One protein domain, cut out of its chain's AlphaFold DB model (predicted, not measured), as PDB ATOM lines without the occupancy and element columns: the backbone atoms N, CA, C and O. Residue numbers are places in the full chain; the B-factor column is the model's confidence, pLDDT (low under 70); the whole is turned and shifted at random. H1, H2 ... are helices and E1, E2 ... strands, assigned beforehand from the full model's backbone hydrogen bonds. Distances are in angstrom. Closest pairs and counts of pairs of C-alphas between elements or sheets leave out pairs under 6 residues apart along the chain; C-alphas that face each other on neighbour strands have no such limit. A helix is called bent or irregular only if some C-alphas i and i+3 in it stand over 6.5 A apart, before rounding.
ATOM      1  N   ASN A 469      20.307 100.153 278.048       94.75
ATOM      2  CA  ASN A 469      21.631 100.609 277.608       94.75
ATOM      3  C   ASN A 469      22.505 101.013 278.795       94.75
ATOM      4  O   ASN A 469      23.663 100.629 278.842       94.75
ATOM      5  N   LEU A 470      21.946 101.693 279.800       94.75
ATOM      6  CA  LEU A 470      22.668 102.005 281.034       94.75
ATOM      7  C   LEU A 470      23.190 100.744 281.745       94.75
ATOM      8  O   LEU A 470      24.310 100.739 282.243       94.75
ATOM      9  N   GLU A 471      22.394  99.674 281.791       94.25
ATOM     10  CA  GLU A 471      22.817  98.386 282.354       94.25
ATOM     11  C   GLU A 471      23.922  97.732 281.516       94.25
ATOM     12  O   GLU A 471      24.928  97.306 282.074       94.25
ATOM     13  N   PHE A 472      23.774  97.706 280.188       94.94
ATOM     14  CA  PHE A 472      24.793  97.200 279.262       94.94
ATOM     15  C   PHE A 472      26.114  97.960 279.397       94.94
ATOM     16  O   PHE A 472      27.162  97.337 279.551       94.94
ATOM     17  N   ILE A 473      26.051  99.293 279.444       94.44
ATOM     18  CA  ILE A 473      27.210 100.173 279.602       94.44
ATOM     19  C   ILE A 473      27.937  99.873 280.913       94.44
ATOM     20  O   ILE A 473      29.146  99.655 280.899       94.44
ATOM     21  N   LYS A 474      27.201  99.784 282.030       92.38
ATOM     22  CA  LYS A 474      27.765  99.450 283.351       92.38
ATOM     23  C   LYS A 474      28.367  98.050 283.419       92.38
ATOM     24  O   LYS A 474      29.274  97.823 284.210       92.38
ATOM     25  N   GLN A 475      27.858  97.128 282.609       92.31
ATOM     26  CA  GLN A 475      28.409  95.785 282.457       92.31
ATOM     27  C   GLN A 475      29.542  95.726 281.422       92.31
ATOM     28  O   GLN A 475      30.083  94.649 281.226       92.31
ATOM     29  N   GLY A 476      29.917  96.833 280.770       93.31
ATOM     30  CA  GLY A 476      31.014  96.883 279.795       93.31
ATOM     31  C   GLY A 476      30.695  96.286 278.418       93.31
ATOM     32  O   GLY A 476      31.611  96.042 277.644       93.31
ATOM     33  N   VAL A 477      29.425  96.016 278.105       95.62
ATOM     34  CA  VAL A 477      29.035  95.427 276.815       95.62
ATOM     35  C   VAL A 477      29.438  96.344 275.659       95.62
ATOM     36  O   VAL A 477      28.941  97.460 275.581       95.62
ATOM     37  N   ASN A 478      30.243  95.845 274.727       93.94
ATOM     38  CA  ASN A 478      30.571  96.477 273.452       93.94
ATOM     39  C   ASN A 478      30.609  95.385 272.380       93.94
ATOM     40  O   ASN A 478      31.535  94.580 272.351       93.94
ATOM     41  N   PHE A 479      29.569  95.289 271.554       95.69
ATOM     42  CA  PHE A 479      29.397  94.125 270.692       95.69
ATOM     43  C   PHE A 479      28.706  94.450 269.371       95.69
ATOM     44  O   PHE A 479      27.570  94.926 269.364       95.69
ATOM     45  N   GLN A 480      29.361  94.108 268.261       95.06
ATOM     46  CA  GLN A 480      28.852  94.187 266.888       95.06
ATOM     47  C   GLN A 480      28.576  92.760 266.376       95.06
ATOM     48  O   GLN A 480      29.486  92.077 265.900       95.06
ATOM     49  N   PRO A 481      27.330  92.258 266.463       96.19
ATOM     50  CA  PRO A 481      27.065  90.833 266.289       96.19
ATOM     51  C   PRO A 481      27.386  90.285 264.897       96.19
ATOM     52  O   PRO A 481      27.959  89.206 264.790       96.19
ATOM     53  N   VAL A 482      27.016  91.002 263.828       97.69
ATOM     54  CA  VAL A 482      27.188  90.502 262.452       97.69
ATOM     55  C   VAL A 482      28.662  90.488 262.048       97.69
ATOM     56  O   VAL A 482      29.101  89.518 261.437       97.69
ATOM     57  N   HIS A 483      29.432  91.493 262.479       96.75
ATOM     58  CA  HIS A 483      30.890  91.519 262.335       96.75
ATOM     59  C   HIS A 483      31.508  90.264 262.966       96.75
ATOM     60  O   HIS A 483      32.215  89.507 262.303       96.75
ATOM     61  N   TYR A 484      31.138  89.977 264.219       97.81
ATOM     62  CA  TYR A 484      31.637  88.811 264.943       97.81
ATOM     63  C   TYR A 484      31.223  87.482 264.292       97.81
ATOM     64  O   TYR A 484      32.028  86.559 264.201       97.81
ATOM     65  N   PHE A 485      29.977  87.356 263.815       98.19
ATOM     66  CA  PHE A 485      29.512  86.144 263.130       98.19
ATOM     67  C   PHE A 485      30.286  85.874 261.836       98.19
ATOM     68  O   PHE A 485      30.635  84.722 261.580       98.19
ATOM     69  N   ILE A 486      30.555  86.911 261.038       98.38
ATOM     70  CA  ILE A 486      31.300  86.777 259.780       98.38
ATOM     71  C   ILE A 486      32.744  86.356 260.061       98.38
ATOM     72  O   ILE A 486      33.202  85.361 259.498       98.38
ATOM     73  N   GLN A 487      33.422  87.040 260.988       98.00
ATOM     74  CA  GLN A 487      34.787  86.700 261.405       98.00
ATOM     75  C   GLN A 487      34.872  85.264 261.955       98.00
ATOM     76  O   GLN A 487      35.740  84.492 261.555       98.00
ATOM     77  N   LEU A 488      33.922  84.863 262.810       98.31
ATOM     78  CA  LEU A 488      33.849  83.507 263.359       98.31
ATOM     79  C   LEU A 488      33.703  82.445 262.271       98.31
ATOM     80  O   LEU A 488      34.404  81.435 262.307       98.31
ATOM     81  N   LEU A 489      32.784  82.640 261.325       98.38
ATOM     82  CA  LEU A 489      32.576  81.677 260.247       98.38
ATOM     83  C   LEU A 489      33.792  81.609 259.317       98.38
ATOM     84  O   LEU A 489      34.160  80.510 258.911       98.38
ATOM     85  N   GLN A 490      34.455  82.734 259.035       97.56
ATOM     86  CA  GLN A 490      35.674  82.756 258.219       97.56
ATOM     87  C   GLN A 490      36.804  81.959 258.885       97.56
ATOM     88  O   GLN A 490      37.436  81.114 258.244       97.56
ATOM     89  N   VAL A 491      37.021  82.172 260.186       97.00
ATOM     90  CA  VAL A 491      38.011  81.426 260.979       97.00
ATOM     91  C   VAL A 491      37.662  79.945 261.054       97.00
ATOM     92  O   VAL A 491      38.541  79.097 260.898       97.00
ATOM     93  N   ALA A 492      36.388  79.614 261.245       97.25
ATOM     94  CA  ALA A 492      35.933  78.233 261.308       97.25
ATOM     95  C   ALA A 492      36.158  77.494 259.979       97.25
ATOM     96  O   ALA A 492      36.701  76.390 259.974       97.25
ATOM     97  N   GLU A 493      35.802  78.104 258.845       97.25
ATOM     98  CA  GLU A 493      36.027  77.511 257.522       97.25
ATOM     99  C   GLU A 493      37.518  77.356 257.199       97.25
ATOM    100  O   GLU A 493      37.927  76.324 256.664       97.25
ATOM    101  N   THR A 494      38.338  78.337 257.580       95.06
ATOM    102  CA  THR A 494      39.797  78.296 257.384       95.06
ATOM    103  C   THR A 494      40.446  77.191 258.217       95.06
ATOM    104  O   THR A 494      41.303  76.457 257.725       95.06
ATOM    105  N   THR A 495      40.008  77.042 259.470       93.62
ATOM    106  CA  THR A 495      40.541  76.060 260.424       93.62
ATOM    107  C   THR A 495      40.165  74.633 260.026       93.62
ATOM    108  O   THR A 495      41.021  73.749 260.008       93.62
ATOM    109  N   GLU A 496      38.903  74.403 259.657       92.56
ATOM    110  CA  GLU A 496      38.391  73.074 259.289       92.56
ATOM    111  C   GLU A 496      38.633  72.727 257.807       92.56
ATOM    112  O   GLU A 496      38.400  71.593 257.390       92.56
ATOM    113  N   LYS A 497      39.092  73.692 256.994       94.81
ATOM    114  CA  LYS A 497      39.313  73.563 255.539       94.81
ATOM    115  C   LYS A 497      38.076  73.075 254.776       94.81
ATOM    116  O   LYS A 497      38.179  72.346 253.789       94.81
ATOM    117  N   MET A 498      36.892  73.465 255.239       94.12
ATOM    118  CA  MET A 498      35.609  73.107 254.636       94.12
ATOM    119  C   MET A 498      34.541  74.152 254.963       94.12
ATOM    120  O   MET A 498      34.717  74.964 255.864       94.12
ATOM    121  N   ARG A 499      33.400  74.113 254.264       94.25
ATOM    122  CA  ARG A 499      32.264  74.998 254.562       94.25
ATOM    123  C   ARG A 499      31.676  74.683 255.935       94.25
ATOM    124  O   ARG A 499      31.239  73.557 256.186       94.25
ATOM    125  N   ILE A 500      31.577  75.695 256.784       97.00
ATOM    126  CA  ILE A 500      31.111  75.593 258.162       97.00
ATOM    127  C   ILE A 500      29.985  76.593 258.371       97.00
ATOM    128  O   ILE A 500      30.044  77.737 257.939       97.00
ATOM    129  N   GLY A 501      28.943  76.133 259.057       97.38
ATOM    130  CA  GLY A 501      27.861  76.987 259.506       97.38
ATOM    131  C   GLY A 501      27.617  76.830 260.996       97.38
ATOM    132  O   GLY A 501      27.995  75.813 261.591       97.38
ATOM    133  N   ILE A 502      26.949  77.815 261.589       98.19
ATOM    134  CA  ILE A 502      26.478  77.790 262.982       98.19
ATOM    135  C   ILE A 502      24.955  77.805 263.033       98.19
ATOM    136  O   ILE A 502      24.298  78.260 262.098       98.19
ATOM    137  N   ASN A 503      24.370  77.295 264.111       97.31
ATOM    138  CA  ASN A 503      22.924  77.336 264.327       97.31
ATOM    139  C   ASN A 503      22.511  78.442 265.321       97.31
ATOM    140  O   ASN A 503      23.347  79.047 265.993       97.31
ATOM    141  N   LYS A 504      21.197  78.699 265.438       97.50
ATOM    142  CA  LYS A 504      20.659  79.745 266.332       97.50
ATOM    143  C   LYS A 504      21.057  79.544 267.795       97.50
ATOM    144  O   LYS A 504      21.291  80.525 268.496       97.50
ATOM    145  N   ALA A 505      21.117  78.303 268.269       96.06
ATOM    146  CA  ALA A 505      21.437  78.014 269.657       96.06
ATOM    147  C   ALA A 505      22.934  78.213 269.944       96.06
ATOM    148  O   ALA A 505      23.275  78.844 270.938       96.06
ATOM    149  N   GLU A 506      23.818  77.797 269.037       97.75
ATOM    150  CA  GLU A 506      25.259  78.084 269.113       97.75
ATOM    151  C   GLU A 506      25.516  79.593 269.126       97.75
ATOM    152  O   GLU A 506      26.182  80.092 270.029       97.75
ATOM    153  N   ALA A 507      24.902  80.340 268.203       97.94
ATOM    154  CA  ALA A 507      25.011  81.797 268.190       97.94
ATOM    155  C   ALA A 507      24.463  82.435 269.475       97.94
ATOM    156  O   ALA A 507      24.999  83.424 269.956       97.94
ATOM    157  N   THR A 508      23.417  81.866 270.074       96.62
ATOM    158  CA  THR A 508      22.833  82.399 271.312       96.62
ATOM    159  C   THR A 508      23.717  82.150 272.527       96.62
ATOM    160  O   THR A 508      23.970  83.069 273.305       96.62
ATOM    161  N   HIS A 509      24.157  80.907 272.719       95.12
ATOM    162  CA  HIS A 509      24.816  80.477 273.952       95.12
ATOM    163  C   HIS A 509      26.327  80.678 273.908       95.12
ATOM    164  O   HIS A 509      26.910  81.003 274.927       95.12
ATOM    165  N   CYS A 510      26.980  80.523 272.761       96.00
ATOM    166  CA  CYS A 510      28.436  80.680 272.678       96.00
ATOM    167  C   CYS A 510      28.870  82.114 272.346       96.00
ATOM    168  O   CYS A 510      30.060  82.400 272.412       96.00
ATOM    169  N   ILE A 511      27.928  82.990 271.969       97.00
ATOM    170  CA  ILE A 511      28.224  84.338 271.462       97.00
ATOM    171  C   ILE A 511      27.330  85.378 272.142       97.00
ATOM    172  O   ILE A 511      27.790  86.182 272.940       97.00
ATOM    173  N   PHE A 512      26.027  85.351 271.860       94.44
ATOM    174  CA  PHE A 512      25.133  86.482 272.123       94.44
ATOM    175  C   PHE A 512      24.851  86.759 273.602       94.44
ATOM    176  O   PHE A 512      24.607  87.902 273.977       94.44
ATOM    177  N   ASN A 513      24.835  85.710 274.425       92.69
ATOM    178  CA  ASN A 513      24.580  85.807 275.862       92.69
ATOM    179  C   ASN A 513      25.847  85.610 276.712       92.69
ATOM    180  O   ASN A 513      25.731  85.436 277.925       92.69
ATOM    181  N   ASP A 514      27.029  85.583 276.091       95.25
ATOM    182  CA  ASP A 514      28.308  85.343 276.760       95.25
ATOM    183  C   ASP A 514      29.122  86.641 276.817       95.25
ATOM    184  O   ASP A 514      29.670  87.090 275.811       95.25
ATOM    185  N   LEU A 515      29.242  87.233 278.009       95.38
ATOM    186  CA  LEU A 515      30.020  88.450 278.258       95.38
ATOM    187  C   LEU A 515      31.484  88.312 277.847       95.38
ATOM    188  O   LEU A 515      32.115  89.313 277.520       95.38
ATOM    189  N   ARG A 516      32.024  87.093 277.786       94.19
ATOM    190  CA  ARG A 516      33.388  86.897 277.285       94.19
ATOM    191  C   ARG A 516      33.498  87.337 275.830       94.19
ATOM    192  O   ARG A 516      34.518  87.876 275.431       94.19
ATOM    193  N   VAL A 517      32.428  87.166 275.059       96.00
ATOM    194  CA  VAL A 517      32.327  87.676 273.692       96.00
ATOM    195  C   VAL A 517      31.848  89.122 273.679       96.00
ATOM    196  O   VAL A 517      32.483  89.968 273.062       96.00
ATOM    197  N   THR A 518      30.750  89.432 274.369       96.50
ATOM    198  CA  THR A 518      30.071  90.726 274.194       96.50
ATOM    199  C   THR A 518      30.682  91.884 274.990       96.50
ATOM    200  O   THR A 518      30.206  93.007 274.865       96.50
ATOM    201  N   ARG A 519      31.654  91.621 275.871       94.38
ATOM    202  CA  ARG A 519      32.362  92.609 276.709       94.38
ATOM    203  C   ARG A 519      33.872  92.393 276.663       94.38
ATOM    204  O   ARG A 519      34.610  93.349 276.465       94.38
ATOM    205  N   ASP A 520      34.330  91.156 276.865       91.75
ATOM    206  CA  ASP A 520      35.763  90.864 277.052       91.75
ATOM    207  C   ASP A 520      36.536  90.675 275.733       91.75
ATOM    208  O   ASP A 520      37.714  90.327 275.770       91.75
ATOM    209  N   ASN A 521      35.900  90.901 274.576       88.75
ATOM    210  CA  ASN A 521      36.500  90.758 273.243       88.75
ATOM    211  C   ASN A 521      37.170  89.392 273.006       88.75
ATOM    212  O   ASN A 521      38.246  89.318 272.412       88.75
ATOM    213  N   ARG A 522      36.551  88.295 273.469       90.62
ATOM    214  CA  ARG A 522      37.031  86.933 273.191       90.62
ATOM    215  C   ARG A 522      37.283  86.756 271.692       90.62
ATOM    216  O   ARG A 522      36.378  86.974 270.881       90.62
ATOM    217  N   ALA A 523      38.477  86.269 271.365       91.81
ATOM    218  CA  ALA A 523      38.886  85.957 270.007       91.81
ATOM    219  C   ALA A 523      37.941  84.933 269.352       91.81
ATOM    220  O   ALA A 523      37.394  84.038 270.008       91.81
ATOM    221  N   VAL A 524      37.716  85.067 268.048       93.69
ATOM    222  CA  VAL A 524      36.781  84.203 267.315       93.69
ATOM    223  C   VAL A 524      37.269  82.751 267.245       93.69
ATOM    224  O   VAL A 524      36.451  81.831 267.246       93.69
ATOM    225  N   GLU A 525      38.581  82.525 267.293       93.94
ATOM    226  CA  GLU A 525      39.245  81.219 267.364       93.94
ATOM    227  C   GLU A 525      38.849  80.453 268.636       93.94
ATOM    228  O   GLU A 525      38.520  79.264 268.580       93.94
ATOM    229  N   ASP A 526      38.813  81.141 269.780       88.06
ATOM    230  CA  ASP A 526      38.416  80.556 271.065       88.06
ATOM    231  C   ASP A 526      36.928  80.192 271.060       88.06
ATOM    232  O   ASP A 526      36.518  79.130 271.542       88.06
ATOM    233  N   THR A 527      36.099  81.065 270.484       93.88
ATOM    234  CA  THR A 527      34.660  80.822 270.338       93.88
ATOM    235  C   THR A 527      34.384  79.653 269.392       93.88
ATOM    236  O   THR A 527      33.530  78.813 269.695       93.88
ATOM    237  N   TRP A 528      35.124  79.535 268.284       96.94
ATOM    238  CA  TRP A 528      35.023  78.377 267.395       96.94
ATOM    239  C   TRP A 528      35.465  77.093 268.095       96.94
ATOM    240  O   TRP A 528      34.749  76.092 268.042       96.94
ATOM    241  N   SER A 529      36.584  77.130 268.819       88.06
ATOM    242  CA  SER A 529      37.094  75.986 269.585       88.06
ATOM    243  C   SER A 529      36.067  75.475 270.596       88.06
ATOM    244  O   SER A 529      35.840  74.268 270.704       88.06
ATOM    245  N   LEU A 530      35.362  76.386 271.275       89.25
ATOM    246  CA  LEU A 530      34.245  76.055 272.156       89.25
ATOM    247  C   LEU A 530      33.097  75.363 271.403       89.25
ATOM    248  O   LEU A 530      32.627  74.310 271.836       89.25
ATOM    249  N   ILE A 531      32.637  75.931 270.284       92.38
ATOM    250  CA  ILE A 531      31.544  75.354 269.483       92.38
ATOM    251  C   ILE A 531      31.939  73.972 268.941       92.38
ATOM    252  O   ILE A 531      31.158  73.025 269.051       92.38
ATOM    253  N   SER A 532      33.151  73.836 268.399       88.12
ATOM    254  CA  SER A 532      33.694  72.584 267.861       88.12
ATOM    255  C   SER A 532      33.806  71.512 268.952       88.12
ATOM    256  O   SER A 532      33.299  70.401 268.783       88.12
ATOM    257  N   SER A 533      34.336  71.861 270.131       83.56
ATOM    258  CA  SER A 533      34.383  70.968 271.299       83.56
ATOM    259  C   SER A 533      32.986  70.533 271.754       83.56
ATOM    260  O   SER A 533      32.734  69.343 271.956       83.56
ATOM    261  N   ASN A 534      32.031  71.464 271.834       85.44
ATOM    262  CA  ASN A 534      30.647  71.154 272.195       85.44
ATOM    263  C   ASN A 534      29.994  70.185 271.195       85.44
ATOM    264  O   ASN A 534      29.282  69.270 271.615       85.44
ATOM    265  N   ARG A 535      30.260  70.344 269.890       88.94
ATOM    266  CA  ARG A 535      29.796  69.423 268.838       88.94
ATOM    267  C   ARG A 535      30.405  68.032 268.987       88.94
ATOM    268  O   ARG A 535      29.651  67.062 269.001       88.94
ATOM    269  N   LYS A 536      31.730  67.928 269.159       81.31
ATOM    270  CA  LYS A 536      32.436  66.646 269.375       81.31
ATOM    271  C   LYS A 536      31.882  65.900 270.590       81.31
ATOM    272  O   LYS A 536      31.616  64.706 270.531       81.31
ATOM    273  N   ARG A 537      31.595  66.637 271.665       75.00
ATOM    274  CA  ARG A 537      31.006  66.114 272.908       75.00
ATOM    275  C   ARG A 537      29.492  65.885 272.834       75.00
ATOM    276  O   ARG A 537      28.897  65.473 273.827       75.00
ATOM    277  N   SER A 538      28.860  66.150 271.687       79.62
ATOM    278  CA  SER A 538      27.411  66.031 271.477       79.62
ATOM    279  C   SER A 538      26.573  66.779 272.526       79.62
ATOM    280  O   SER A 538      25.489  66.329 272.913       79.62
ATOM    281  N   LEU A 539      27.066  67.933 272.995       80.69
ATOM    282  CA  LEU A 539      26.307  68.793 273.899       80.69
ATOM    283  C   LEU A 539      25.134  69.411 273.135       80.69
ATOM    284  O   LEU A 539      25.283  69.938 272.032       80.69
ATOM    285  N   LYS A 540      23.952  69.371 273.737       86.81
ATOM    286  CA  LYS A 540      22.775  70.090 273.257       86.81
ATOM    287  C   LYS A 540      22.812  71.521 273.776       86.81
ATOM    288  O   LYS A 540      23.565  71.875 274.677       86.81
ATOM    289  N   TYR A 541      21.948  72.341 273.219       92.00
ATOM    290  CA  TYR A 541      21.720  73.701 273.673       92.00
ATOM    291  C   TYR A 541      20.244  73.861 273.998       92.00
ATOM    292  O   TYR A 541      19.417  73.075 273.526       92.00
ATOM    293  N   ASP A 542      19.909  74.873 274.789       87.00
ATOM    294  CA  ASP A 542      18.514  75.254 274.946       87.00
ATOM    295  C   ASP A 542      18.012  75.902 273.647       87.00
ATOM    296  O   ASP A 542      18.571  76.901 273.183       87.00
ATOM    297  N   TRP A 543      16.980  75.294 273.064       92.06
ATOM    298  CA  TRP A 543      16.327  75.711 271.826       92.06
ATOM    299  C   TRP A 543      15.019  76.469 272.069       92.06
ATOM    300  O   TRP A 543      14.304  76.762 271.106       92.06
ATOM    301  N   ASP A 544      14.689  76.792 273.323       90.69
ATOM    302  CA  ASP A 544      13.498  77.567 273.640       90.69
ATOM    303  C   ASP A 544      13.469  78.856 272.813       90.69
ATOM    304  O   ASP A 544      14.408  79.659 272.795       90.69
ATOM    305  N   GLY A 545      12.349  79.066 272.120       81.38
ATOM    306  CA  GLY A 545      12.165  80.223 271.254       81.38
ATOM    307  C   GLY A 545      12.233  81.539 272.030       81.38
ATOM    308  O   GLY A 545      12.520  82.576 271.443       81.38
ATOM    309  N   GLY A 546      11.974  81.544 273.342       82.50
ATOM    310  CA  GLY A 546      12.309  82.626 274.273       82.50
ATOM    311  C   GLY A 546      13.766  83.023 274.221       82.50
ATOM    312  O   GLY A 546      14.073  84.210 274.113       82.50
ATOM    313  N   ILE A 547      14.650  82.045 274.270       85.44
ATOM    314  CA  ILE A 547      16.079  82.228 274.485       85.44
ATOM    315  C   ILE A 547      16.784  82.531 273.168       85.44
ATOM    316  O   ILE A 547      17.448  83.562 273.064       85.44
ATOM    317  N   ILE A 548      16.562  81.709 272.140       93.19
ATOM    318  CA  ILE A 548      17.344  81.781 270.893       93.19
ATOM    319  C   ILE A 548      16.904  82.878 269.920       93.19
ATOM    320  O   ILE A 548      17.537  83.098 268.887       93.19
ATOM    321  N   ARG A 549      15.788  83.558 270.209       91.88
ATOM    322  CA  ARG A 549      15.164  84.492 269.260       91.88
ATOM    323  C   ARG A 549      16.063  85.648 268.840       91.88
ATOM    324  O   ARG A 549      16.041  85.998 267.675       91.88
ATOM    325  N   TYR A 550      16.816  86.255 269.757       94.25
ATOM    326  CA  TYR A 550      17.510  87.514 269.463       94.25
ATOM    327  C   TYR A 550      18.744  87.295 268.584       94.25
ATOM    328  O   TYR A 550      18.900  87.983 267.583       94.25
ATOM    329  N   ALA A 551      19.571  86.291 268.895       95.44
ATOM    330  CA  ALA A 551      20.664  85.901 268.005       95.44
ATOM    331  C   ALA A 551      20.120  85.357 266.673       95.44
ATOM    332  O   ALA A 551      20.645  85.664 265.606       95.44
ATOM    333  N   GLY A 552      19.028  84.586 266.736       95.06
ATOM    334  CA  GLY A 552      18.357  84.051 265.560       95.06
ATOM    335  C   GLY A 552      17.843  85.117 264.596       95.06
ATOM    336  O   GLY A 552      17.981  84.931 263.395       95.06
ATOM    337  N   ASP A 553      17.277  86.209 265.106       93.62
ATOM    338  CA  ASP A 553      16.805  87.330 264.288       93.62
ATOM    339  C   ASP A 553      17.951  88.013 263.554       93.62
ATOM    340  O   ASP A 553      17.823  88.303 262.374       93.62
ATOM    341  N   ILE A 554      19.091  88.208 264.215       95.94
ATOM    342  CA  ILE A 554      20.255  88.847 263.592       95.94
ATOM    343  C   ILE A 554      20.871  87.957 262.518       95.94
ATOM    344  O   ILE A 554      21.229  88.453 261.453       95.94
ATOM    345  N   LEU A 555      20.936  86.644 262.751       97.31
ATOM    346  CA  LEU A 555      21.307  85.694 261.703       97.31
ATOM    347  C   LEU A 555      20.326  85.754 260.522       97.31
ATOM    348  O   LEU A 555      20.754  85.734 259.374       97.31
ATOM    349  N   ASP A 556      19.021  85.860 260.789       94.31
ATOM    350  CA  ASP A 556      18.010  85.991 259.738       94.31
ATOM    351  C   ASP A 556      18.135  87.341 258.992       94.31
ATOM    352  O   ASP A 556      17.996  87.356 257.770       94.31
ATOM    353  N   TYR A 557      18.474  88.447 259.666       95.31
ATOM    354  CA  TYR A 557      18.775  89.741 259.031       95.31
ATOM    355  C   TYR A 557      20.041  89.683 258.171       95.31
ATOM    356  O   TYR A 557      20.044  90.215 257.066       95.31
ATOM    357  N   ALA A 558      21.083  88.979 258.614       96.69
ATOM    358  CA  ALA A 558      22.286  88.765 257.813       96.69
ATOM    359  C   ALA A 558      22.015  87.893 256.570       96.69
ATOM    360  O   ALA A 558      22.668  88.066 255.543       96.69
ATOM    361  N   VAL A 559      21.012  87.004 256.620       93.88
ATOM    362  CA  VAL A 559      20.494  86.316 255.422       93.88
ATOM    363  C   VAL A 559      19.731  87.281 254.512       93.88
ATOM    364  O   VAL A 559      19.896  87.224 253.298       93.88
ATOM    365  N   GLN A 560      18.922  88.192 255.067       91.62
ATOM    366  CA  GLN A 560      18.261  89.238 254.270       91.62
ATOM    367  C   GLN A 560      19.262  90.183 253.591       91.62
ATOM    368  O   GLN A 560      19.014  90.632 252.478       91.62
ATOM    369  N   ALA A 561      20.404  90.431 254.234       93.00
ATOM    370  CA  ALA A 561      21.525  91.203 253.702       93.00
ATOM    371  C   ALA A 561      22.353  90.450 252.641       93.00
ATOM    372  O   ALA A 561      23.362  90.973 252.181       93.00
ATOM    373  N   ASN A 562      21.982  89.210 252.303       91.94
ATOM    374  CA  ASN A 562      22.730  88.293 251.438       91.94
ATOM    375  C   ASN A 562      24.149  87.924 251.934       91.94
ATOM    376  O   ASN A 562      24.859  87.202 251.245       91.94
ATOM    377  N   LEU A 563      24.546  88.332 253.146       95.25
ATOM    378  CA  LEU A 563      25.859  88.034 253.743       95.25
ATOM    379  C   LEU A 563      25.970  86.570 254.187       95.25
ATOM    380  O   LEU A 563      27.046  85.974 254.149       95.25
ATOM    381  N   LEU A 564      24.849  85.989 254.627       96.00
ATOM    382  CA  LEU A 564      24.755  84.592 255.042       96.00
ATOM    383  C   LEU A 564      23.733  83.825 254.200       96.00
ATOM    384  O   LEU A 564      22.708  84.354 253.780       96.00
ATOM    385  N   VAL A 565      23.953  82.521 254.046       92.81
ATOM    386  CA  VAL A 565      22.984  81.583 253.472       92.81
ATOM    387  C   VAL A 565      22.568  80.574 254.529       92.81
ATOM    388  O   VAL A 565      23.406  79.937 255.172       92.81
ATOM    389  N   LYS A 566      21.258  80.385 254.688       93.50
ATOM    390  CA  LYS A 566      20.705  79.324 255.527       93.50
ATOM    391  C   LYS A 566      20.505  78.055 254.705       93.50
ATOM    392  O   LYS A 566      19.809  78.088 253.693       93.50
ATOM    393  N   ARG A 567      21.086  76.939 255.144       91.56
ATOM    394  CA  ARG A 567      20.984  75.641 254.459       91.56
ATOM    395  C   ARG A 567      19.906  74.738 255.085       91.56
ATOM    396  O   ARG A 567      19.453  75.012 256.203       91.56
ATOM    397  N   PRO A 568      19.481  73.653 254.399       91.31
ATOM    398  CA  PRO A 568      18.458  72.724 254.902       91.31
ATOM    399  C   PRO A 568      18.793  72.054 256.240       91.31
ATOM    400  O   PRO A 568      17.893  71.626 256.956       91.31
ATOM    401  N   ASP A 569      20.073  72.000 256.609       90.75
ATOM    402  CA  ASP A 569      20.538  71.488 257.901       90.75
ATOM    403  C   ASP A 569      20.266  72.446 259.081       90.75
ATOM    404  O   ASP A 569      20.606  72.151 260.228       90.75
ATOM    405  N   GLY A 570      19.646  73.600 258.811       90.94
ATOM    406  CA  GLY A 570      19.255  74.588 259.809       90.94
ATOM    407  C   GLY A 570      20.384  75.515 260.257       90.94
ATOM    408  O   GLY A 570      20.173  76.293 261.194       90.94
ATOM    409  N   LYS A 571      21.554  75.458 259.608       97.25
ATOM    410  CA  LYS A 571      22.717  76.302 259.912       97.25
ATOM    411  C   LYS A 571      22.874  77.454 258.918       97.25
ATOM    412  O   LYS A 571      22.333  77.436 257.811       97.25
ATOM    413  N   TYR A 572      23.624  78.458 259.352       98.31
ATOM    414  CA  TYR A 572      23.932  79.691 258.638       98.31
ATOM    415  C   TYR A 572      25.402  79.677 258.227       98.31
ATOM    416  O   TYR A 572      26.260  79.434 259.073       98.31
ATOM    417  N   TYR A 573      25.668  79.928 256.948       97.56
ATOM    418  CA  TYR A 573      26.982  79.855 256.304       97.56
ATOM    419  C   TYR A 573      27.322  81.192 255.652       97.56
ATOM    420  O   TYR A 573      26.404  81.889 255.230       97.56
ATOM    421  N   LEU A 574      28.608  81.512 255.484       96.81
ATOM    422  CA  LEU A 574      29.027  82.677 254.694       96.81
ATOM    423  C   LEU A 574      28.535  82.585 253.247       96.81
ATOM    424  O   LEU A 574      28.530  81.499 252.661       96.81
ATOM    425  N   ASN A 575      28.142  83.711 252.659       92.81
ATOM    426  CA  ASN A 575      27.905  83.801 251.226       92.81
ATOM    427  C   ASN A 575      29.151  84.337 250.507       92.81
ATOM    428  O   ASN A 575      29.311  85.541 250.363       92.81
ATOM    429  N   HIS A 576      30.028  83.446 250.043       90.44
ATOM    430  CA  HIS A 576      31.299  83.832 249.403       90.44
ATOM    431  C   HIS A 576      31.154  84.575 248.074       90.44
ATOM    432  O   HIS A 576      32.137  85.107 247.576       90.44
ATOM    433  N   VAL A 577      29.948  84.636 247.504       85.12
ATOM    434  CA  VAL A 577      29.684  85.481 246.333       85.12
ATOM    435  C   VAL A 577      29.722  86.973 246.707       85.12
ATOM    436  O   VAL A 577      30.025  87.817 245.878       85.12
ATOM    437  N   GLU A 578      29.500  87.304 247.981       87.00
ATOM    438  CA  GLU A 578      29.509  88.669 248.523       87.00
ATOM    439  C   GLU A 578      30.875  89.044 249.138       87.00
ATOM    440  O   GLU A 578      30.926  89.769 250.131       87.00
ATOM    441  N   ASP A 579      31.992  88.537 248.598       85.94
ATOM    442  CA  ASP A 579      33.328  88.660 249.215       85.94
ATOM    443  C   ASP A 579      33.691  90.110 249.573       85.94
ATOM    444  O   ASP A 579      34.049  90.385 250.714       85.94
ATOM    445  N   LEU A 580      33.490  91.068 248.661       86.19
ATOM    446  CA  LEU A 580      33.778  92.483 248.931       86.19
ATOM    447  C   LEU A 580      32.997  93.031 250.137       86.19
ATOM    448  O   LEU A 580      33.559  93.740 250.976       86.19
ATOM    449  N   ALA A 581      31.714  92.678 250.256       90.25
ATOM    450  CA  ALA A 581      30.904  93.063 251.404       90.25
ATOM    451  C   ALA A 581      31.402  92.355 252.674       90.25
ATOM    452  O   ALA A 581      31.583  93.004 253.702       90.25
ATOM    453  N   LEU A 582      31.691  91.051 252.611       94.62
ATOM    454  CA  LEU A 582      32.219  90.284 253.746       94.62
ATOM    455  C   LEU A 582      33.543  90.859 254.269       94.62
ATOM    456  O   LEU A 582      33.676  91.047 255.479       94.62
ATOM    457  N   GLN A 583      34.486  91.205 253.387       92.12
ATOM    458  CA  GLN A 583      35.759  91.831 253.768       92.12
ATOM    459  C   GLN A 583      35.540  93.153 254.505       92.12
ATOM    460  O   GLN A 583      36.217  93.421 255.502       92.12
ATOM    461  N   ARG A 584      34.547  93.950 254.087       91.75
ATOM    462  CA  ARG A 584      34.209  95.203 254.775       91.75
ATOM    463  C   ARG A 584      33.703  94.975 256.202       91.75
ATOM    464  O   ARG A 584      34.046  95.747 257.090       91.75
ATOM    465  N   PHE A 585      32.941  93.909 256.450       94.25
ATOM    466  CA  PHE A 585      32.527  93.524 257.809       94.25
ATOM    467  C   PHE A 585      33.673  92.949 258.652       94.25
ATOM    468  O   PHE A 585      33.638  93.035 259.878       94.25
ATOM    469  N   ILE A 586      34.680  92.337 258.030       93.62
ATOM    470  CA  ILE A 586      35.847  91.809 258.749       93.62
ATOM    471  C   ILE A 586      36.763  92.953 259.186       93.62
ATOM    472  O   ILE A 586      37.252  92.933 260.316       93.62
ATOM    473  N   SER A 587      36.953  93.947 258.314       90.38
ATOM    474  CA  SER A 587      37.874  95.074 258.505       90.38
ATOM    475  C   SER A 587      37.163  96.425 258.310       90.38
ATOM    476  O   SER A 587      37.339  97.064 257.269       90.38
ATOM    477  N   PRO A 588      36.353  96.873 259.288       87.62
ATOM    478  CA  PRO A 588      35.709  98.187 259.246       87.62
ATOM    479  C   PRO A 588      36.744  99.321 259.352       87.62
ATOM    480  O   PRO A 588      37.794  99.163 259.978       87.62
ATOM    481  N   GLU A 589      36.458 100.488 258.765       84.12
ATOM    482  CA  GLU A 589      37.357 101.648 258.840       84.12
ATOM    483  C   GLU A 589      37.285 102.371 260.191       84.12
ATOM    484  O   GLU A 589      36.321 102.265 260.952       84.12
ATOM    485  N   SER A 590      38.323 103.154 260.493       76.19
ATOM    486  CA  SER A 590      38.346 103.986 261.696       76.19
ATOM    487  C   SER A 590      37.184 104.986 261.689       76.19
ATOM    488  O   SER A 590      37.037 105.762 260.747       76.19
ATOM    489  N   GLY A 591      36.372 104.978 262.747       74.69
ATOM    490  CA  GLY A 591      35.173 105.815 262.865       74.69
ATOM    491  C   GLY A 591      33.890 105.187 262.306       74.69
ATOM    492  O   GLY A 591      32.819 105.772 262.463       74.69
ATOM    493  N   ASP A 592      33.960 103.986 261.721       81.19
ATOM    494  CA  ASP A 592      32.774 103.280 261.225       81.19
ATOM    495  C   ASP A 592      31.900 102.693 262.319       81.19
ATOM    496  O   ASP A 592      30.717 102.445 262.088       81.19
ATOM    497  N   ILE A 593      32.475 102.452 263.491       85.50
ATOM    498  CA  ILE A 593      31.802 101.835 264.626       85.50
ATOM    499  C   ILE A 593      31.569 102.898 265.687       85.50
ATOM    500  O   ILE A 593      32.484 103.617 266.086       85.50
ATOM    501  N   PHE A 594      30.336 102.978 266.181       90.31
ATOM    502  CA  PHE A 594      30.004 103.917 267.238       90.31
ATOM    503  C   PHE A 594      30.480 103.391 268.592       90.31
ATOM    504  O   PHE A 594      29.966 102.397 269.107       90.31
ATOM    505  N   ASN A 595      31.421 104.085 269.223       89.31
ATOM    506  CA  ASN A 595      31.943 103.678 270.519       89.31
ATOM    507  C   ASN A 595      31.343 104.519 271.658       89.31
ATOM    508  O   ASN A 595      31.762 105.647 271.912       89.31
ATOM    509  N   TYR A 596      30.384 103.946 272.396       90.00
ATOM    510  CA  TYR A 596      29.800 104.595 273.580       90.00
ATOM    511  C   TYR A 596      30.860 104.953 274.638       90.00
ATOM    512  O   TYR A 596      30.694 105.930 275.366       90.00
ATOM    513  N   TYR A 597      31.945 104.182 274.722       90.19
ATOM    514  CA  TYR A 597      32.962 104.296 275.768       90.19
ATOM    515  C   TYR A 597      34.026 105.355 275.481       90.19
ATOM    516  O   TYR A 597      34.649 105.841 276.416       90.19
ATOM    517  N   GLU A 598      34.200 105.768 274.224       87.56
ATOM    518  CA  GLU A 598      35.063 106.911 273.879       87.56
ATOM    519  C   GLU A 598      34.443 108.249 274.296       87.56
ATOM    520  O   GLU A 598      35.153 109.212 274.576       87.56
ATOM    521  N   ILE A 599      33.110 108.311 274.350       86.56
ATOM    522  CA  ILE A 599      32.357 109.542 274.620       86.56
ATOM    523  C   ILE A 599      32.011 109.669 276.117       86.56
ATOM    524  O   ILE A 599      31.714 110.763 276.600       86.56
ATOM    525  N   LEU A 600      32.055 108.566 276.873       87.12
ATOM    526  CA  LEU A 600      31.743 108.527 278.302       87.12
ATOM    527  C   LEU A 600      33.019 108.648 279.158       87.12
ATOM    528  O   LEU A 600      33.807 107.708 279.197       87.12
ATOM    529  N   PRO A 601      33.214 109.752 279.904       72.00
ATOM    530  CA  PRO A 601      34.454 110.001 280.644       72.00
ATOM    531  C   PRO A 601      34.634 109.116 281.891       72.00
ATOM    532  O   PRO A 601      35.765 108.907 282.322       72.00
ATOM    533  N   ASP A 602      33.546 108.598 282.476       84.81
ATOM    534  CA  ASP A 602      33.574 107.648 283.599       84.81
ATOM    535  C   ASP A 602      32.341 106.723 283.583       84.81
ATOM    536  O   ASP A 602      31.211 107.123 283.870       84.81
ATOM    537  N   ILE A 603      32.570 105.444 283.272       86.94
ATOM    538  CA  ILE A 603      31.528 104.407 283.190       86.94
ATOM    539  C   ILE A 603      30.867 104.164 284.557       86.94
ATOM    540  O   ILE A 603      29.686 103.819 284.623       86.94
ATOM    541  N   SER A 604      31.598 104.337 285.661       81.94
ATOM    542  CA  SER A 604      31.094 104.020 287.003       81.94
ATOM    543  C   SER A 604      30.034 105.016 287.486       81.94
ATOM    544  O   SER A 604      29.110 104.636 288.215       81.94
ATOM    545  N   SER A 605      30.109 106.267 287.020       87.56
ATOM    546  CA  SER A 605      29.205 107.361 287.385       87.56
ATOM    547  C   SER A 605      28.172 107.722 286.309       87.56
ATOM    548  O   SER A 605      27.317 108.575 286.561       87.56
ATOM    549  N   VAL A 606      28.173 107.032 285.160       92.62
ATOM    550  CA  VAL A 606      27.261 107.316 284.041       92.62
ATOM    551  C   VAL A 606      25.786 107.327 284.465       92.62
ATOM    552  O   VAL A 606      25.264 106.421 285.134       92.62
ATOM    553  N   THR A 607      25.086 108.377 284.049       93.56
ATOM    554  CA  THR A 607      23.689 108.641 284.382       93.56
ATOM    555  C   THR A 607      22.748 108.275 283.238       93.56
ATOM    556  O   THR A 607      23.089 108.296 282.058       93.56
ATOM    557  N   LEU A 608      21.477 108.027 283.571       95.12
ATOM    558  CA  LEU A 608      20.431 107.801 282.566       95.12
ATOM    559  C   LEU A 608      20.255 108.997 281.609       95.12
ATOM    560  O   LEU A 608      19.787 108.821 280.487       95.12
ATOM    561  N   LYS A 609      20.574 110.218 282.058       94.00
ATOM    562  CA  LYS A 609      20.479 111.421 281.225       94.00
ATOM    563  C   LYS A 609      21.545 111.403 280.131       94.00
ATOM    564  O   LYS A 609      21.207 111.674 278.988       94.00
ATOM    565  N   GLU A 610      22.780 111.044 280.469       93.50
ATOM    566  CA  GLU A 610      23.880 110.937 279.501       93.50
ATOM    567  C   GLU A 610      23.603 109.852 278.463       93.50
ATOM    568  O   GLU A 610      23.694 110.125 277.270       93.50
ATOM    569  N   VAL A 611      23.139 108.673 278.894       94.38
ATOM    570  CA  VAL A 611      22.755 107.591 277.968       94.38
ATOM    571  C   VAL A 611      21.663 108.047 276.996       94.38
ATOM    572  O   VAL A 611      21.777 107.815 275.801       94.38
ATOM    573  N   LYS A 612      20.640 108.773 277.471       93.00
ATOM    574  CA  LYS A 612      19.583 109.317 276.599       93.00
ATOM    575  C   LYS A 612      20.091 110.321 275.567       93.00
ATOM    576  O   LYS A 612      19.496 110.413 274.499       93.00
ATOM    577  N   GLU A 613      21.099 111.124 275.897       91.44
ATOM    578  CA  GLU A 613      21.687 112.050 274.925       91.44
ATOM    579  C   GLU A 613      22.562 111.295 273.919       91.44
ATOM    580  O   GLU A 613      22.444 111.549 272.723       91.44
ATOM    581  N   LEU A 614      23.339 110.303 274.366       92.12
ATOM    582  CA  LEU A 614      24.130 109.442 273.480       92.12
ATOM    583  C   LEU A 614      23.270 108.614 272.530       92.12
ATOM    584  O   LEU A 614      23.598 108.529 271.353       92.12
ATOM    585  N   ASP A 615      22.143 108.072 272.992       91.25
ATOM    586  CA  ASP A 615      21.218 107.318 272.138       91.25
ATOM    587  C   ASP A 615      20.698 108.180 270.970       91.25
ATOM    588  O   ASP A 615      20.507 107.671 269.869       91.25
ATOM    589  N   LYS A 616      20.539 109.502 271.153       87.94
ATOM    590  CA  LYS A 616      20.193 110.419 270.046       87.94
ATOM    591  C   LYS A 616      21.347 110.599 269.062       87.94
ATOM    592  O   LYS A 616      21.106 110.702 267.863       87.94
ATOM    593  N   VAL A 617      22.586 110.651 269.553       90.56
ATOM    594  CA  VAL A 617      23.778 110.708 268.691       90.56
ATOM    595  C   VAL A 617      23.910 109.407 267.899       90.56
ATOM    596  O   VAL A 617      24.156 109.451 266.695       90.56
ATOM    597  N   TRP A 618      23.648 108.264 268.536       92.38
ATOM    598  CA  TRP A 618      23.632 106.958 267.885       92.38
ATOM    599  C   TRP A 618      22.607 106.894 266.743       92.38
ATOM    600  O   TRP A 618      22.913 106.358 265.684       92.38
ATOM    601  N   VAL A 619      21.414 107.485 266.901       88.44
ATOM    602  CA  VAL A 619      20.410 107.542 265.818       88.44
ATOM    603  C   VAL A 619      20.941 108.282 264.586       88.44
ATOM    604  O   VAL A 619      20.649 107.865 263.465       88.44
ATOM    605  N   ASN A 620      21.741 109.337 264.767       88.12
ATOM    606  CA  ASN A 620      22.387 110.025 263.644       88.12
ATOM    607  C   ASN A 620      23.445 109.134 262.990       88.12
ATOM    608  O   ASN A 620      23.441 108.999 261.773       88.12
ATOM    609  N   TYR A 621      24.289 108.483 263.797       89.50
ATOM    610  CA  TYR A 621      25.278 107.510 263.324       89.50
ATOM    611  C   TYR A 621      24.628 106.410 262.473       89.50
ATOM    612  O   TYR A 621      25.031 106.191 261.333       89.50
ATOM    613  N   PHE A 622      23.559 105.795 262.976       88.81
ATOM    614  CA  PHE A 622      22.827 104.727 262.297       88.81
ATOM    615  C   PHE A 622      22.184 105.171 260.970       88.81
ATOM    616  O   PHE A 622      21.944 104.359 260.079       88.81
ATOM    617  N   ASN A 623      21.903 106.470 260.830       88.56
ATOM    618  CA  ASN A 623      21.316 107.069 259.634       88.56
ATOM    619  C   ASN A 623      22.333 107.786 258.732       88.56
ATOM    620  O   ASN A 623      21.921 108.453 257.780       88.56
ATOM    621  N   THR A 624      23.633 107.643 258.996       85.12
ATOM    622  CA  THR A 624      24.692 108.231 258.164       85.12
ATOM    623  C   THR A 624      24.584 107.712 256.729       85.12
ATOM    624  O   THR A 624      24.299 106.535 256.491       85.12
ATOM    625  N   GLU A 625      24.762 108.602 255.753       78.06
ATOM    626  CA  GLU A 625      24.847 108.215 254.346       78.06
ATOM    627  C   GLU A 625      26.181 107.524 254.068       78.06
ATOM    628  O   GLU A 625      27.239 107.985 254.495       78.06
ATOM    629  N   ARG A 626      26.111 106.406 253.350       73.81
ATOM    630  CA  ARG A 626      27.256 105.619 252.903       73.81
ATOM    631  C   ARG A 626      27.119 105.478 251.397       73.81
ATOM    632  O   ARG A 626      26.191 104.821 250.931       73.81
ATOM    633  N   ASN A 627      28.027 106.105 250.659       65.44
ATOM    634  CA  ASN A 627      28.086 105.999 249.197       65.44
ATOM    635  C   ASN A 627      29.072 104.909 248.749       65.44
ATOM    636  O   ASN A 627      29.494 104.891 247.597       65.44
ATOM    637  N   ASP A 628      29.452 104.018 249.666       73.44
ATOM    638  CA  ASP A 628      30.356 102.913 249.384       73.44
ATOM    639  C   ASP A 628      29.613 101.831 248.592       73.44
ATOM    640  O   ASP A 628      28.608 101.287 249.061       73.44
ATOM    641  N   SER A 629      30.133 101.474 247.417       73.44
ATOM    642  CA  SER A 629      29.511 100.480 246.532       73.44
ATOM    643  C   SER A 629      29.461  99.067 247.128       73.44
ATOM    644  O   SER A 629      28.688  98.231 246.675       73.44
ATOM    645  N   PHE A 630      30.222  98.796 248.194       78.38
ATOM    646  CA  PHE A 630      30.222  97.512 248.909       78.38
ATOM    647  C   PHE A 630      28.854  97.132 249.496       78.38
ATOM    648  O   PHE A 630      28.575  95.952 249.719       78.38
TER     649      PHE A 630
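AT A GLANCE: This is residues 469 to 630 of the 810 residues of the protein "DNA (cytosine-5-)-methyltransferase" of Salipaludibacillus keqinensis (UniProt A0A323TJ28). Two unequal lobes stand side by side with open space between them: the larger holds the crossed helices H2 to H7, with a small strand hairpin, E1 and E2, at one side of it near H2 and H6, and the smaller holds H1, H8 and H9. Two strands of chain, residues 475 to 480 and 587 to 595, bridge the lobes, and the end of the printed part, residues 623 to 630, folds back from H9 toward H7. The 162 printed residues have nine named helices and two named strands, in the order H1 to H6, E1, E2, H7 to H9, with one antiparallel sheet, E1 - E2; the class is mostly helix. The whole is compact, with a radius of gyration of the C-alphas of 17.0 A and spans of 46 by 38 by 27 A.

HOW THE PARTS SIT: H1, residues 469 to 474, only just touches H9, residues 608 to 622, with 3 pairs of C-alphas within 8 A; the closest are those of Leu 470 and Val 611, 6.4 A apart. H2, residues 481 to 496, touches H5, residues 524 to 536, at a steep tilt of 63 degrees, the same way; the closest C-alphas are those of Leu 488 and Val 524, 5.0 A apart. H2 also touches H7, residues 576 to 586, at a steep tilt of 61 degrees, opposite ways, with His 483 and Phe 585 closest, their C-alphas 5.2 A apart. H3, residues 504 to 512, touches H6, residues 545 to 560, about perpendicular at 86 degrees, with the C-alphas of Lys 504 and Gly 552 closest at 4.9 A. H3 and H4, residues 515 to 518, touch only at the corner, and only just, with 3 pairs of C-alphas within 8 A. E1, residues 564 to 566, and E2, residues 572 to 574, form an antiparallel hairpin; N 565 and O 573 are 2.8 A apart, within hydrogen-bond range. H8, residues 596 to 599, is close but not clearly touching H9, the C-alphas of Tyr 596 and Leu 614 being 7.5 A apart. Each O i to N i+4 pair is within hydrogen-bond range in H1, H2 and H5, against 4 of 5 in H3, 9 of 12 in H6, 5 of 7 in H7 and 10 of 11 in H9; H4 and H8 are too short for such a pair.

IN THESE COORDINATES: H1 begins at C-alpha 469, (21.631, 100.609, 277.608). H2 is 22.2 A long and H5 18.2 A. H6, 20.2 A, is irregular, with C-alphas 547 and 550 7.4 A apart, and H7, 13.1 A, is irregular too, with C-alphas 577 and 580 8.5 A apart. H9, 20.6 A, ends at C-alpha 622, (22.827, 104.727, 262.297).

THE WHOLE: The C-alphas farthest apart, those of Lys 497 and Lys 609, are 49.5 A apart. The printed part has no cut and no long link. Its mean pLDDT is 91.1; residue 627 alone is under 70.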